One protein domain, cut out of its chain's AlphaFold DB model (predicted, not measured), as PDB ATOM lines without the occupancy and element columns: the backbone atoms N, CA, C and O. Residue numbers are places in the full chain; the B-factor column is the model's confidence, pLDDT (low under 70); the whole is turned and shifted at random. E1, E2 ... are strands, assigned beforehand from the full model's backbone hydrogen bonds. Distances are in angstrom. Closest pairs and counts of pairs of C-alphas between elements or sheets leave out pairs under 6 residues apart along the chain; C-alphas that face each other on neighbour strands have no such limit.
ATOM      1  N   ILE A 157     126.643 143.217 113.354       87.56
ATOM      2  CA  ILE A 157     126.792 142.694 114.708       87.56
ATOM      3  C   ILE A 157     126.006 143.599 115.666       87.56
ATOM      4  O   ILE A 157     126.228 144.815 115.719       87.56
ATOM      5  N   GLU A 158     125.091 143.023 116.447       77.88
ATOM      6  CA  GLU A 158     124.261 143.765 117.403       77.88
ATOM      7  C   GLU A 158     123.984 142.963 118.684       77.88
ATOM      8  O   GLU A 158     123.793 141.747 118.647       77.88
ATOM      9  N   GLU A 159     123.877 143.667 119.816       62.28
ATOM     10  CA  GLU A 159     123.359 143.139 121.078       62.28
ATOM     11  C   GLU A 159     122.015 143.810 121.454       62.28
ATOM     12  O   GLU A 159     121.981 144.920 121.976       62.28
ATOM     13  N   LYS A 160     120.924 143.042 121.270       57.91
ATOM     14  CA  LYS A 160     119.542 143.183 121.797       57.91
ATOM     15  C   LYS A 160     118.571 144.192 121.130       57.91
ATOM     16  O   LYS A 160     118.590 145.390 121.370       57.91
ATOM     17  N   GLN A 161     117.521 143.615 120.532       74.44
ATOM     18  CA  GLN A 161     116.536 144.255 119.642       74.44
ATOM     19  C   GLN A 161     115.214 144.776 120.272       74.44
ATOM     20  O   GLN A 161     114.236 144.976 119.548       74.44
ATOM     21  N   ILE A 162     115.105 145.004 121.592       79.94
ATOM     22  CA  ILE A 162     113.871 145.588 122.179       79.94
ATOM     23  C   ILE A 162     114.181 146.549 123.328       79.94
ATOM     24  O   ILE A 162     114.534 146.103 124.423       79.94
ATOM     25  N   ASP A 163     113.876 147.832 123.122       84.75
ATOM     26  CA  ASP A 163     113.944 148.858 124.163       84.75
ATOM     27  C   ASP A 163     112.560 149.360 124.561       84.75
ATOM     28  O   ASP A 163     111.692 149.637 123.731       84.75
ATOM     29  N   THR A 164     112.346 149.470 125.874       90.06
ATOM     30  CA  THR A 164     111.130 150.045 126.454       90.06
ATOM     31  C   THR A 164     111.462 151.372 127.112       90.06
ATOM     32  O   THR A 164     112.182 151.411 128.108       90.06
ATOM     33  N   VAL A 165     110.907 152.448 126.565       91.38
ATOM     34  CA  VAL A 165     111.251 153.833 126.905       91.38
ATOM     35  C   VAL A 165     109.990 154.584 127.320       91.38
ATOM     36  O   VAL A 165     108.882 154.250 126.889       91.38
ATOM     37  N   TYR A 166     110.131 155.590 128.177       90.81
ATOM     38  CA  TYR A 166     109.008 156.419 128.602       90.81
ATOM     39  C   TYR A 166     108.907 157.710 127.782       90.81
ATOM     40  O   TYR A 166     109.913 158.242 127.314       90.81
ATOM     41  N   ILE A 167     107.689 158.236 127.633       92.00
ATOM     42  CA  ILE A 167     107.452 159.518 126.947       92.00
ATOM     43  C   ILE A 167     108.346 160.623 127.537       92.00
ATOM     44  O   ILE A 167     108.457 160.756 128.757       92.00
ATOM     45  N   GLY A 168     108.964 161.414 126.659       90.38
ATOM     46  CA  GLY A 168     109.875 162.513 126.985       90.38
ATOM     47  C   GLY A 168     111.339 162.107 127.171       90.38
ATOM     48  O   GLY A 168     112.194 162.983 127.217       90.38
ATOM     49  N   GLN A 169     111.654 160.809 127.251       92.31
ATOM     50  CA  GLN A 169     113.042 160.331 127.296       92.31
ATOM     51  C   GLN A 169     113.665 160.275 125.893       92.31
ATOM     52  O   GLN A 169     113.018 160.609 124.904       92.31
ATOM     53  N   SER A 170     114.914 159.824 125.811       94.38
ATOM     54  CA  SER A 170     115.616 159.547 124.557       94.38
ATOM     55  C   SER A 170     116.157 158.117 124.566       94.38
ATOM     56  O   SER A 170     116.365 157.547 125.638       94.38
ATOM     57  N   VAL A 171     116.390 157.543 123.387       94.25
ATOM     58  CA  VAL A 171     116.942 156.186 123.215       94.25
ATOM     59  C   VAL A 171     117.963 156.165 122.090       94.25
ATOM     60  O   VAL A 171     117.815 156.918 121.130       94.25
ATOM     61  N   THR A 172     118.977 155.309 122.207       94.56
ATOM     62  CA  THR A 172     120.029 155.163 121.199       94.56
ATOM     63  C   THR A 172     120.100 153.722 120.719       94.56
ATOM     64  O   THR A 172     120.416 152.838 121.509       94.56
ATOM     65  N   PHE A 173     119.876 153.507 119.426       94.81
ATOM     66  CA  PHE A 173     120.133 152.229 118.761       94.81
ATOM     67  C   PHE A 173     121.533 152.206 118.159       94.81
ATOM     68  O   PHE A 173     122.050 153.255 117.770       94.81
ATOM     69  N   VAL A 174     122.160 151.030 118.110       93.44
ATOM     70  CA  VAL A 174     123.558 150.874 117.687       93.44
ATOM     71  C   VAL A 174     123.710 149.636 116.814       93.44
ATOM     72  O   VAL A 174     123.441 148.539 117.278       93.44
ATOM     73  N   CYS A 175     124.221 149.810 115.599       92.69
ATOM     74  CA  CYS A 175     124.708 148.726 114.747       92.69
ATOM     75  C   CYS A 175     126.221 148.726 114.729       92.69
ATOM     76  O   CYS A 175     126.816 149.796 114.625       92.69
ATOM     77  N   SER A 176     126.837 147.550 114.763       92.56
ATOM     78  CA  SER A 176     128.288 147.429 114.641       92.56
ATOM     79  C   SER A 176     128.645 146.621 113.399       92.56
ATOM     80  O   SER A 176     127.994 145.622 113.113       92.56
ATOM     81  N   ILE A 177     129.666 147.036 112.657       92.00
ATOM     82  CA  ILE A 177     130.229 146.266 111.540       92.00
ATOM     83  C   ILE A 177     131.743 146.209 111.723       92.00
ATOM     84  O   ILE A 177     132.334 147.157 112.234       92.00
ATOM     85  N   SER A 178     132.371 145.102 111.337       90.38
ATOM     86  CA  SER A 178     133.827 144.973 111.392       90.38
ATOM     87  C   SER A 178     134.527 145.889 110.377       90.38
ATOM     88  O   SER A 178     134.065 146.045 109.248       90.38
ATOM     89  N   LYS A 179     135.636 146.519 110.782       87.75
ATOM     90  CA  LYS A 179     136.390 147.521 109.998       87.75
ATOM     91  C   LYS A 179     137.004 146.975 108.713       87.75
ATOM     92  O   LYS A 179     137.290 147.734 107.793       87.75
ATOM     93  N   ASP A 180     137.258 145.677 108.671       85.88
ATOM     94  CA  ASP A 180     137.817 144.976 107.521       85.88
ATOM     95  C   ASP A 180     136.777 144.743 106.413       85.88
ATOM     96  O   ASP A 180     137.157 144.521 105.260       85.88
ATOM     97  N   ILE A 181     135.483 144.843 106.728       84.88
ATOM     98  CA  ILE A 181     134.396 144.656 105.772       84.88
ATOM     99  C   ILE A 181     134.227 145.923 104.921       84.88
ATOM    100  O   ILE A 181     133.999 147.007 105.462       84.88
ATOM    101  N   PRO A 182     134.271 145.823 103.579       82.56
ATOM    102  CA  PRO A 182     134.032 146.969 102.715       82.56
ATOM    103  C   PRO A 182     132.566 147.391 102.821       82.56
ATOM    104  O   PRO A 182     131.669 146.647 102.422       82.56
ATOM    105  N   ILE A 183     132.328 148.594 103.340       86.50
ATOM    106  CA  ILE A 183     131.003 149.212 103.428       86.50
ATOM    107  C   ILE A 183     130.926 150.317 102.383       86.50
ATOM    108  O   ILE A 183     131.794 151.184 102.304       86.50
ATOM    109  N   GLN A 184     129.871 150.285 101.576       86.25
ATOM    110  CA  GLN A 184     129.557 151.360 100.647       86.25
ATOM    111  C   GLN A 184     128.666 152.411 101.299       86.25
ATOM    112  O   GLN A 184     128.892 153.609 101.144       86.25
ATOM    113  N   GLU A 185     127.643 151.959 102.017       87.31
ATOM    114  CA  GLU A 185     126.724 152.837 102.720       87.31
ATOM    115  C   GLU A 185     126.103 152.097 103.906       87.31
ATOM    116  O   GLU A 185     125.840 150.896 103.838       87.31
ATOM    117  N   ILE A 186     125.820 152.824 104.983       91.25
ATOM    118  CA  ILE A 186     124.955 152.354 106.061       91.25
ATOM    119  C   ILE A 186     124.012 153.471 106.481       91.25
ATOM    120  O   ILE A 186     124.385 154.644 106.534       91.25
ATOM    121  N   TYR A 187     122.762 153.117 106.748       92.94
ATOM    122  CA  TYR A 187     121.738 154.090 107.093       92.94
ATOM    123  C   TYR A 187     120.615 153.472 107.916       92.94
ATOM    124  O   TYR A 187     120.439 152.254 107.992       92.94
ATOM    125  N   TRP A 188     119.836 154.363 108.520       95.06
ATOM    126  CA  TRP A 188     118.675 154.022 109.321       95.06
ATOM    127  C   TRP A 188     117.390 154.250 108.534       95.06
ATOM    128  O   TRP A 188     117.251 155.238 107.813       95.06
ATOM    129  N   LEU A 189     116.441 153.343 108.701       93.06
ATOM    130  CA  LEU A 189     115.113 153.376 108.109       93.06
ATOM    131  C   LEU A 189     114.052 153.233 109.205       93.06
ATOM    132  O   LEU A 189     114.292 152.632 110.256       93.06
ATOM    133  N   ARG A 190     112.851 153.735 108.938       92.62
ATOM    134  CA  ARG A 190     111.637 153.354 109.675       92.62
ATOM    135  C   ARG A 190     111.017 152.097 109.063       92.62
ATOM    136  O   ARG A 190     111.421 151.627 108.002       92.62
ATOM    137  N   GLU A 191     110.011 151.562 109.745       88.31
ATOM    138  CA  GLU A 191     109.222 150.406 109.299       88.31
ATOM    139  C   GLU A 191     108.647 150.572 107.879       88.31
ATOM    140  O   GLU A 191     108.637 149.620 107.103       88.31
ATOM    141  N   ASP A 192     108.266 151.794 107.504       85.81
ATOM    142  CA  ASP A 192     107.742 152.157 106.179       85.81
ATOM    143  C   ASP A 192     108.820 152.336 105.090       85.81
ATOM    144  O   ASP A 192     108.526 152.850 104.016       85.81
ATOM    145  N   GLN A 193     110.065 151.919 105.351       81.69
ATOM    146  CA  GLN A 193     111.238 152.101 104.484       81.69
ATOM    147  C   GLN A 193     111.679 153.563 104.282       81.69
ATOM    148  O   GLN A 193     112.574 153.820 103.474       81.69
ATOM    149  N   SER A 194     111.131 154.528 105.030       85.75
ATOM    150  CA  SER A 194     111.610 155.913 104.961       85.75
ATOM    151  C   SER A 194     113.003 156.049 105.580       85.75
ATOM    152  O   SER A 194     113.249 155.631 106.715       85.75
ATOM    153  N   LYS A 195     113.940 156.637 104.822       89.19
ATOM    154  CA  LYS A 195     115.317 156.885 105.272       89.19
ATOM    155  C   LYS A 195     115.350 158.016 106.295       89.19
ATOM    156  O   LYS A 195     114.844 159.109 106.048       89.19
ATOM    157  N   LEU A 196     115.968 157.745 107.441       94.12
ATOM    158  CA  LEU A 196     116.143 158.704 108.523       94.12
ATOM    159  C   LEU A 196     117.405 159.536 108.302       94.12
ATOM    160  O   LEU A 196     118.463 159.007 107.970       94.12
ATOM    161  N   ASN A 197     117.286 160.840 108.540       94.06
ATOM    162  CA  ASN A 197     118.390 161.796 108.498       94.06
ATOM    163  C   ASN A 197     118.454 162.562 109.825       94.06
ATOM    164  O   ASN A 197     117.425 162.734 110.487       94.06
ATOM    165  N   SER A 198     119.642 163.044 110.195       95.75
ATOM    166  CA  SER A 198     119.822 163.869 111.394       95.75
ATOM    167  C   SER A 198     118.996 165.160 111.320       95.75
ATOM    168  O   SER A 198     119.025 165.867 110.314       95.75
ATOM    169  N   ASN A 199     118.258 165.465 112.386       96.19
ATOM    170  CA  ASN A 199     117.414 166.649 112.560       96.19
ATOM    171  C   ASN A 199     117.125 166.881 114.065       96.19
ATOM    172  O   ASN A 199     117.791 166.316 114.934       96.19
ATOM    173  N   ASP A 200     116.119 167.691 114.404       95.94
ATOM    174  CA  ASP A 200     115.746 167.943 115.808       95.94
ATOM    175  C   ASP A 200     115.245 166.684 116.546       95.94
ATOM    176  O   ASP A 200     115.337 166.594 117.773       95.94
ATOM    177  N   LYS A 201     114.720 165.698 115.807       96.50
ATOM    178  CA  LYS A 201     114.185 164.439 116.334       96.50
ATOM    179  C   LYS A 201     115.234 163.328 116.403       96.50
ATOM    180  O   LYS A 201     115.270 162.594 117.393       96.50
ATOM    181  N   TYR A 202     116.054 163.198 115.363       97.81
ATOM    182  CA  TYR A 202     117.016 162.117 115.172       97.81
ATOM    183  C   TYR A 202     118.442 162.651 115.125       97.81
ATOM    184  O   TYR A 202     118.716 163.653 114.478       97.81
ATOM    185  N   GLU A 203     119.378 161.950 115.745       97.88
ATOM    186  CA  GLU A 203     120.804 162.233 115.615       97.88
ATOM    187  C   GLU A 203     121.538 160.946 115.254       97.88
ATOM    188  O   GLU A 203     121.545 159.982 116.018       97.88
ATOM    189  N   ILE A 204     122.112 160.931 114.054       97.06
ATOM    190  CA  ILE A 204     122.870 159.804 113.519       97.06
ATOM    191  C   ILE A 204     124.355 160.120 113.665       97.06
ATOM    192  O   ILE A 204     124.802 161.200 113.278       97.06
ATOM    193  N   SER A 205     125.111 159.185 114.235       95.62
ATOM    194  CA  SER A 205     126.554 159.327 114.436       95.62
ATOM    195  C   SER A 205     127.285 158.011 114.209       95.62
ATOM    196  O   SER A 205     126.710 156.932 114.336       95.62
ATOM    197  N   GLU A 206     128.570 158.104 113.902       93.69
ATOM    198  CA  GLU A 206     129.476 156.976 113.718       93.69
ATOM    199  C   GLU A 206     130.612 157.095 114.730       93.69
ATOM    200  O   GLU A 206     131.082 158.195 115.018       93.69
ATOM    201  N   ASN A 207     131.011 155.975 115.327       93.06
ATOM    202  CA  ASN A 207     132.159 155.918 116.220       93.06
ATOM    203  C   ASN A 207     132.927 154.624 115.984       93.06
ATOM    204  O   ASN A 207     132.330 153.552 115.942       93.06
ATOM    205  N   GLU A 208     134.247 154.708 115.922       92.75
ATOM    206  CA  GLU A 208     135.099 153.525 115.914       92.75
ATOM    207  C   GLU A 208     135.285 152.974 117.334       92.75
ATOM    208  O   GLU A 208     135.474 153.733 118.286       92.75
ATOM    209  N   ASP A 209     135.244 151.652 117.477       86.94
ATOM    210  CA  ASP A 209     135.482 150.941 118.733       86.94
ATOM    211  C   ASP A 209     136.259 149.647 118.455       86.94
ATOM    212  O   ASP A 209     135.704 148.675 117.941       86.94
ATOM    213  N   ASN A 210     137.557 149.641 118.778       88.88
ATOM    214  CA  ASN A 210     138.498 148.569 118.428       88.88
ATOM    215  C   ASN A 210     138.437 148.229 116.925       88.88
ATOM    216  O   ASN A 210     138.662 149.114 116.094       88.88
ATOM    217  N   ASP A 211     138.114 146.978 116.590       91.38
ATOM    218  CA  ASP A 211     137.991 146.461 115.222       91.38
ATOM    219  C   ASP A 211     136.586 146.656 114.628       91.38
ATOM    220  O   ASP A 211     136.324 146.233 113.507       91.38
ATOM    221  N   LEU A 212     135.674 147.314 115.352       91.25
ATOM    222  CA  LEU A 212     134.304 147.567 114.917       91.25
ATOM    223  C   LEU A 212     134.068 149.058 114.646       91.25
ATOM    224  O   LEU A 212     134.649 149.944 115.276       91.25
ATOM    225  N   ILE A 213     133.143 149.337 113.739       92.06
ATOM    226  CA  ILE A 213     132.552 150.651 113.512       92.06
ATOM    227  C   ILE A 213     131.110 150.610 114.011       92.06
ATOM    228  O   ILE A 213     130.321 149.770 113.579       92.06
ATOM    229  N   LYS A 214     130.769 151.512 114.934       93.06
ATOM    230  CA  LYS A 214     129.449 151.640 115.558       93.06
ATOM    231  C   LYS A 214     128.664 152.789 114.943       93.06
ATOM    232  O   LYS A 214     128.977 153.956 115.175       93.06
ATOM    233  N   TYR A 215     127.573 152.457 114.276       94.19
ATOM    234  CA  TYR A 215     126.612 153.397 113.714       94.19
ATOM    235  C   TYR A 215     125.436 153.547 114.671       94.19
ATOM    236  O   TYR A 215     124.753 152.574 114.986       94.19
ATOM    237  N   LYS A 216     125.214 154.762 115.169       95.06
ATOM    238  CA  LYS A 216     124.260 155.061 116.238       95.06
ATOM    239  C   LYS A 216     123.114 155.924 115.730       95.06
ATOM    240  O   LYS A 216     123.353 156.893 115.015       95.06
ATOM    241  N   LEU A 217     121.897 155.621 116.174       96.31
ATOM    242  CA  LEU A 217     120.705 156.448 116.001       96.31
ATOM    243  C   LEU A 217     120.159 156.848 117.370       96.31
ATOM    244  O   LEU A 217     119.580 156.020 118.069       96.31
ATOM    245  N   LEU A 218     120.308 158.119 117.733       96.75
ATOM    246  CA  LEU A 218     119.668 158.723 118.898       96.75
ATOM    247  C   LEU A 218     118.305 159.301 118.499       96.75
ATOM    248  O   LEU A 218     118.212 160.149 117.614       96.75
ATOM    249  N   ILE A 219     117.251 158.886 119.195       97.19
ATOM    250  CA  ILE A 219     115.891 159.404 119.043       97.19
ATOM    251  C   ILE A 219     115.564 160.240 120.281       97.19
ATOM    252  O   ILE A 219     115.527 159.719 121.397       97.19
ATOM    253  N   LYS A 220     115.331 161.539 120.086       96.56
ATOM    254  CA  LYS A 220     115.129 162.526 121.160       96.56
ATOM    255  C   LYS A 220     113.649 162.684 121.502       96.56
ATOM    256  O   LYS A 220     112.804 162.535 120.622       96.56
ATOM    257  N   ASN A 221     113.325 163.055 122.744       94.56
ATOM    258  CA  ASN A 221     111.974 163.455 123.176       94.56
ATOM    259  C   ASN A 221     110.870 162.488 122.705       94.56
ATOM    260  O   ASN A 221     110.025 162.832 121.877       94.56
ATOM    261  N   ILE A 222     110.922 161.248 123.179       95.19
ATOM    262  CA  ILE A 222     110.072 160.143 122.733       95.19
ATOM    263  C   ILE A 222     108.582 160.443 122.952       95.19
ATOM    264  O   ILE A 222     108.161 160.862 124.028       95.19
ATOM    265  N   LEU A 223     107.779 160.171 121.930       94.56
ATOM    266  CA  LEU A 223     106.325 160.262 121.871       94.56
ATOM    267  C   LEU A 223     105.740 158.884 121.532       94.56
ATOM    268  O   LEU A 223     106.422 158.003 121.014       94.56
ATOM    269  N   LEU A 224     104.438 158.698 121.765       92.12
ATOM    270  CA  LEU A 224     103.749 157.456 121.386       92.12
ATOM    271  C   LEU A 224     103.826 157.155 119.882       92.12
ATOM    272  O   LEU A 224     103.832 155.988 119.504       92.12
ATOM    273  N   SER A 225     103.886 158.189 119.040       93.75
ATOM    274  CA  SER A 225     104.016 158.070 117.581       93.75
ATOM    275  C   SER A 225     105.367 157.508 117.133       93.75
ATOM    276  O   SER A 225     105.480 157.001 116.019       93.75
ATOM    277  N   ASP A 226     106.390 157.569 117.989       95.06
ATOM    278  CA  ASP A 226     107.727 157.072 117.650       95.06
ATOM    279  C   ASP A 226     107.844 155.561 117.799       95.06
ATOM    280  O   ASP A 226     108.807 154.983 117.295       95.06
ATOM    281  N   ARG A 227     106.868 154.927 118.465       95.25
ATOM    282  CA  ARG A 227     106.788 153.472 118.604       95.25
ATOM    283  C   ARG A 227     106.889 152.792 117.237       95.25
ATOM    284  O   ARG A 227     106.446 153.345 116.231       95.25
ATOM    285  N   GLY A 228     107.392 151.567 117.234       94.50
ATOM    286  CA  GLY A 228     107.506 150.758 116.023       94.50
ATOM    287  C   GLY A 228     108.929 150.290 115.787       94.50
ATOM    288  O   GLY A 228     109.741 150.267 116.717       94.50
ATOM    289  N   SER A 229     109.190 149.890 114.551       94.88
ATOM    290  CA  SER A 229     110.456 149.289 114.153       94.88
ATOM    291  C   SER A 229     111.378 150.309 113.492       94.88
ATOM    292  O   SER A 229     110.951 151.129 112.675       94.88
ATOM    293  N   TYR A 230     112.655 150.241 113.850       95.12
ATOM    294  CA  TYR A 230     113.742 150.993 113.237       95.12
ATOM    295  C   TYR A 230     114.713 149.991 112.643       95.12
ATOM    296  O   TYR A 230     115.083 149.026 113.299       95.12
ATOM    297  N   ILE A 231     115.095 150.184 111.392       93.69
ATOM    298  CA  ILE A 231     115.902 149.226 110.646       93.69
ATOM    299  C   ILE A 231     117.237 149.884 110.359       93.69
ATOM    300  O   ILE A 231     117.294 151.021 109.901       93.69
ATOM    301  N   CYS A 232     118.309 149.164 110.609       94.38
ATOM    302  CA  CYS A 232     119.645 149.578 110.240       94.38
ATOM    303  C   CYS A 232     120.102 148.703 109.089       94.38
ATOM    304  O   CYS A 232     120.119 147.479 109.225       94.38
ATOM    305  N   ARG A 233     120.397 149.322 107.949       92.12
ATOM    306  CA  ARG A 233     120.716 148.621 106.707       92.12
ATOM    307  C   ARG A 233     122.120 148.990 106.254       92.12
ATOM    308  O   ARG A 233     122.414 150.172 106.085       92.12
ATOM    309  N   GLY A 234     122.955 147.972 106.062       92.19
ATOM    310  CA  GLY A 234     124.316 148.077 105.544       92.19
ATOM    311  C   GLY A 234     124.396 147.545 104.117       92.19
ATOM    312  O   GLY A 234     123.778 146.531 103.790       92.19
ATOM    313  N   LEU A 235     125.149 148.238 103.269       90.81
ATOM    314  CA  LEU A 235     125.292 147.954 101.845       90.81
ATOM    315  C   LEU A 235     126.760 147.797 101.463       90.81
ATOM    316  O   LEU A 235     127.606 148.599 101.864       90.81
ATOM    317  N   ASN A 236     127.043 146.811 100.617       90.12
ATOM    318  CA  ASN A 236     128.294 146.712  99.876       90.12
ATOM    319  C   ASN A 236     128.040 146.223  98.443       90.12
ATOM    320  O   ASN A 236     126.902 145.997  98.034       90.12
ATOM    321  N   GLN A 237     129.111 146.031  97.672       86.44
ATOM    322  CA  GLN A 237     129.013 145.561  96.288       86.44
ATOM    323  C   GLN A 237     128.432 144.141  96.135       86.44
ATOM    324  O   GLN A 237     128.071 143.756  95.031       86.44
ATOM    325  N   TYR A 238     128.323 143.370  97.221       87.88
ATOM    326  CA  TYR A 238     127.810 141.994  97.249       87.88
ATOM    327  C   TYR A 238     126.377 141.894  97.792       87.88
ATOM    328  O   TYR A 238     125.858 140.790  97.951       87.88
ATOM    329  N   GLY A 239     125.743 143.027  98.107       88.62
ATOM    330  CA  GLY A 239     124.346 143.091  98.517       88.62
ATOM    331  C   GLY A 239     124.115 143.916  99.776       88.62
ATOM    332  O   GLY A 239     124.900 144.792 100.149       88.62
ATOM    333  N   SER A 240     122.994 143.628 100.430       89.75
ATOM    334  CA  SER A 240     122.526 144.341 101.614       89.75
ATOM    335  C   SER A 240     122.276 143.402 102.784       89.75
ATOM    336  O   SER A 240     121.717 142.322 102.598       89.75
ATOM    337  N   SER A 241     122.579 143.855 103.991       91.25
ATOM    338  CA  SER A 241     122.150 143.229 105.241       91.25
ATOM    339  C   SER A 241     121.387 144.234 106.093       91.25
ATOM    340  O   SER A 241     121.502 145.450 105.909       91.25
ATOM    341  N   GLN A 242     120.561 143.741 107.015       91.62
ATOM    342  CA  GLN A 242     119.811 144.612 107.911       91.62
ATOM    343  C   GLN A 242     119.543 143.970 109.269       91.62
ATOM    344  O   GLN A 242     119.380 142.756 109.367       91.62
ATOM    345  N   THR A 243     119.407 144.814 110.287       92.19
ATOM    346  CA  THR A 243     118.891 144.449 111.614       92.19
ATOM    347  C   THR A 243     117.724 145.361 112.000       92.19
ATOM    348  O   THR A 243     117.617 146.486 111.501       92.19
ATOM    349  N   ILE A 244     116.818 144.872 112.852       92.44
ATOM    350  CA  ILE A 244     115.572 145.550 113.229       92.44
ATOM    351  C   ILE A 244     115.527 145.766 114.743       92.44
ATOM    352  O   ILE A 244     115.542 144.816 115.516       92.44
ATOM    353  N   PHE A 245     115.357 147.015 115.158       94.12
ATOM    354  CA  PHE A 245     115.188 147.438 116.543       94.12
ATOM    355  C   PHE A 245     113.720 147.749 116.819       94.12
ATOM    356  O   PHE A 245     113.113 148.590 116.149       94.12
ATOM    357  N   GLN A 246     113.143 147.118 117.841       94.25
ATOM    358  CA  GLN A 246     111.773 147.389 118.258       94.25
ATOM    359  C   GLN A 246     111.734 148.414 119.398       94.25
ATOM    360  O   GLN A 246     112.148 148.128 120.525       94.25
ATOM    361  N   LEU A 247     111.123 149.576 119.149       95.00
ATOM    362  CA  LEU A 247     110.860 150.582 120.175       95.00
ATOM    363  C   LEU A 247     109.463 150.405 120.784       95.00
ATOM    364  O   LEU A 247     108.442 150.592 120.111       95.00
ATOM    365  N   LYS A 248     109.413 150.120 122.088       94.12
ATOM    366  CA  LYS A 248     108.188 150.152 122.898       94.12
ATOM    367  C   LYS A 248     108.140 151.443 123.708       94.12
ATOM    368  O   LYS A 248     109.083 151.765 124.425       94.12
ATOM    369  N   VAL A 249     107.021 152.160 123.628       94.00
ATOM    370  CA  VAL A 249     106.833 153.431 124.339       94.00
ATOM    371  C   VAL A 249     105.736 153.289 125.381       94.00
ATOM    372  O   VAL A 249     104.606 152.932 125.052       94.00
ATOM    373  N   ASN A 250     106.064 153.615 126.628       90.25
ATOM    374  CA  ASN A 250     105.123 153.627 127.739       90.25
ATOM    375  C   ASN A 250     104.886 155.053 128.242       90.25
ATOM    376  O   ASN A 250     105.776 155.904 128.241       90.25
ATOM    377  N   HIS A 251     103.690 155.307 128.767       82.44
ATOM    378  CA  HIS A 251     103.488 156.475 129.618       82.44
ATOM    379  C   HIS A 251     104.329 156.323 130.887       82.44
ATOM    380  O   HIS A 251     104.421 155.223 131.442       82.44
TER     381      HIS A 251
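AT A GLANCE: This is residues 157 to 251 of the 365 residues of the protein "Hypothetical protein" of Rotaria sp. Silwood1 (UniProt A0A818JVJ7). Two strongly twisted sheets lie face to face as a sandwich, four strands E1, E7, E6 and E3 in one layer and three strands E2, E5 and E4 in the other, their strands crossed at 29 degrees. The chain passes between the layers at four links, and the two hairpins E4 and E5, and E6 and E7, each stay within one layer. The printed part has 95 residues, with seven named strands, E1 to E7 in chain order, and no named helix; the class is all strand, with 56 residues in strands. The larger sheet, in the order E1, E7, E6, E3, is mixed, and the smaller, E2, E5, E4, is antiparallel. The whole is compact, with a radius of gyration of the C-alphas of 13.5 A, and only just elongated, spanning 42 by 28 by 24 A.

IN THESE COORDINATES: E1 is residues 162 to 166, beginning at C-alpha 162 at (113.871, 145.588, 122.179). E2 is residues 171 to 178, 23.5 A long, and E3 is residues 185 to 190. The hairpin of E4, residues 202 to 209, and E5, residues 212 to 219, has strands of 21.9 A and 22.3 A. E6, residues 228 to 236, measures 26.6 A. E7, residues 239 to 250, is the longest strand at 36.5 A and ends at C-alpha 250 at (105.123, 153.627, 127.739).

HOW THE PARTS SIT: In the larger sheet, edge strand E1 is parallel to E7 at 36 degrees, with N 165 and O 248 2.9 A apart, within hydrogen-bond range. E7 and E6 are antiparallel at 161 degrees, with N 232 and O 243 at 2.9 A. E6 and the other edge strand, E3, are antiparallel at 163 degrees, with N 189 and O 231 at 2.7 A. In the smaller sheet, inner strand E5 is antiparallel to E2 at 161 degrees, with N 215 and O 175 at 2.8 A, and to E4 at 160 degrees, with N 203 and O 218 at 2.8 A. Between the sheets, the closest C-alphas of E2 and E6 are those of Cys 175 and Cys 232, 6.8 A apart. Those of E3 and E5 are Trp 188 and Leu 217, 7.4 A apart. E1 and E4 are apart.

THE WHOLE: The C-alphas farthest apart are those of Gln 237 and His 251, 43.4 A. The printed part has no cut. The link from E3 to E4, with 11 residues, is long. The mean pLDDT of the printed part is 90.8, and residues 159 to 160 are under 70.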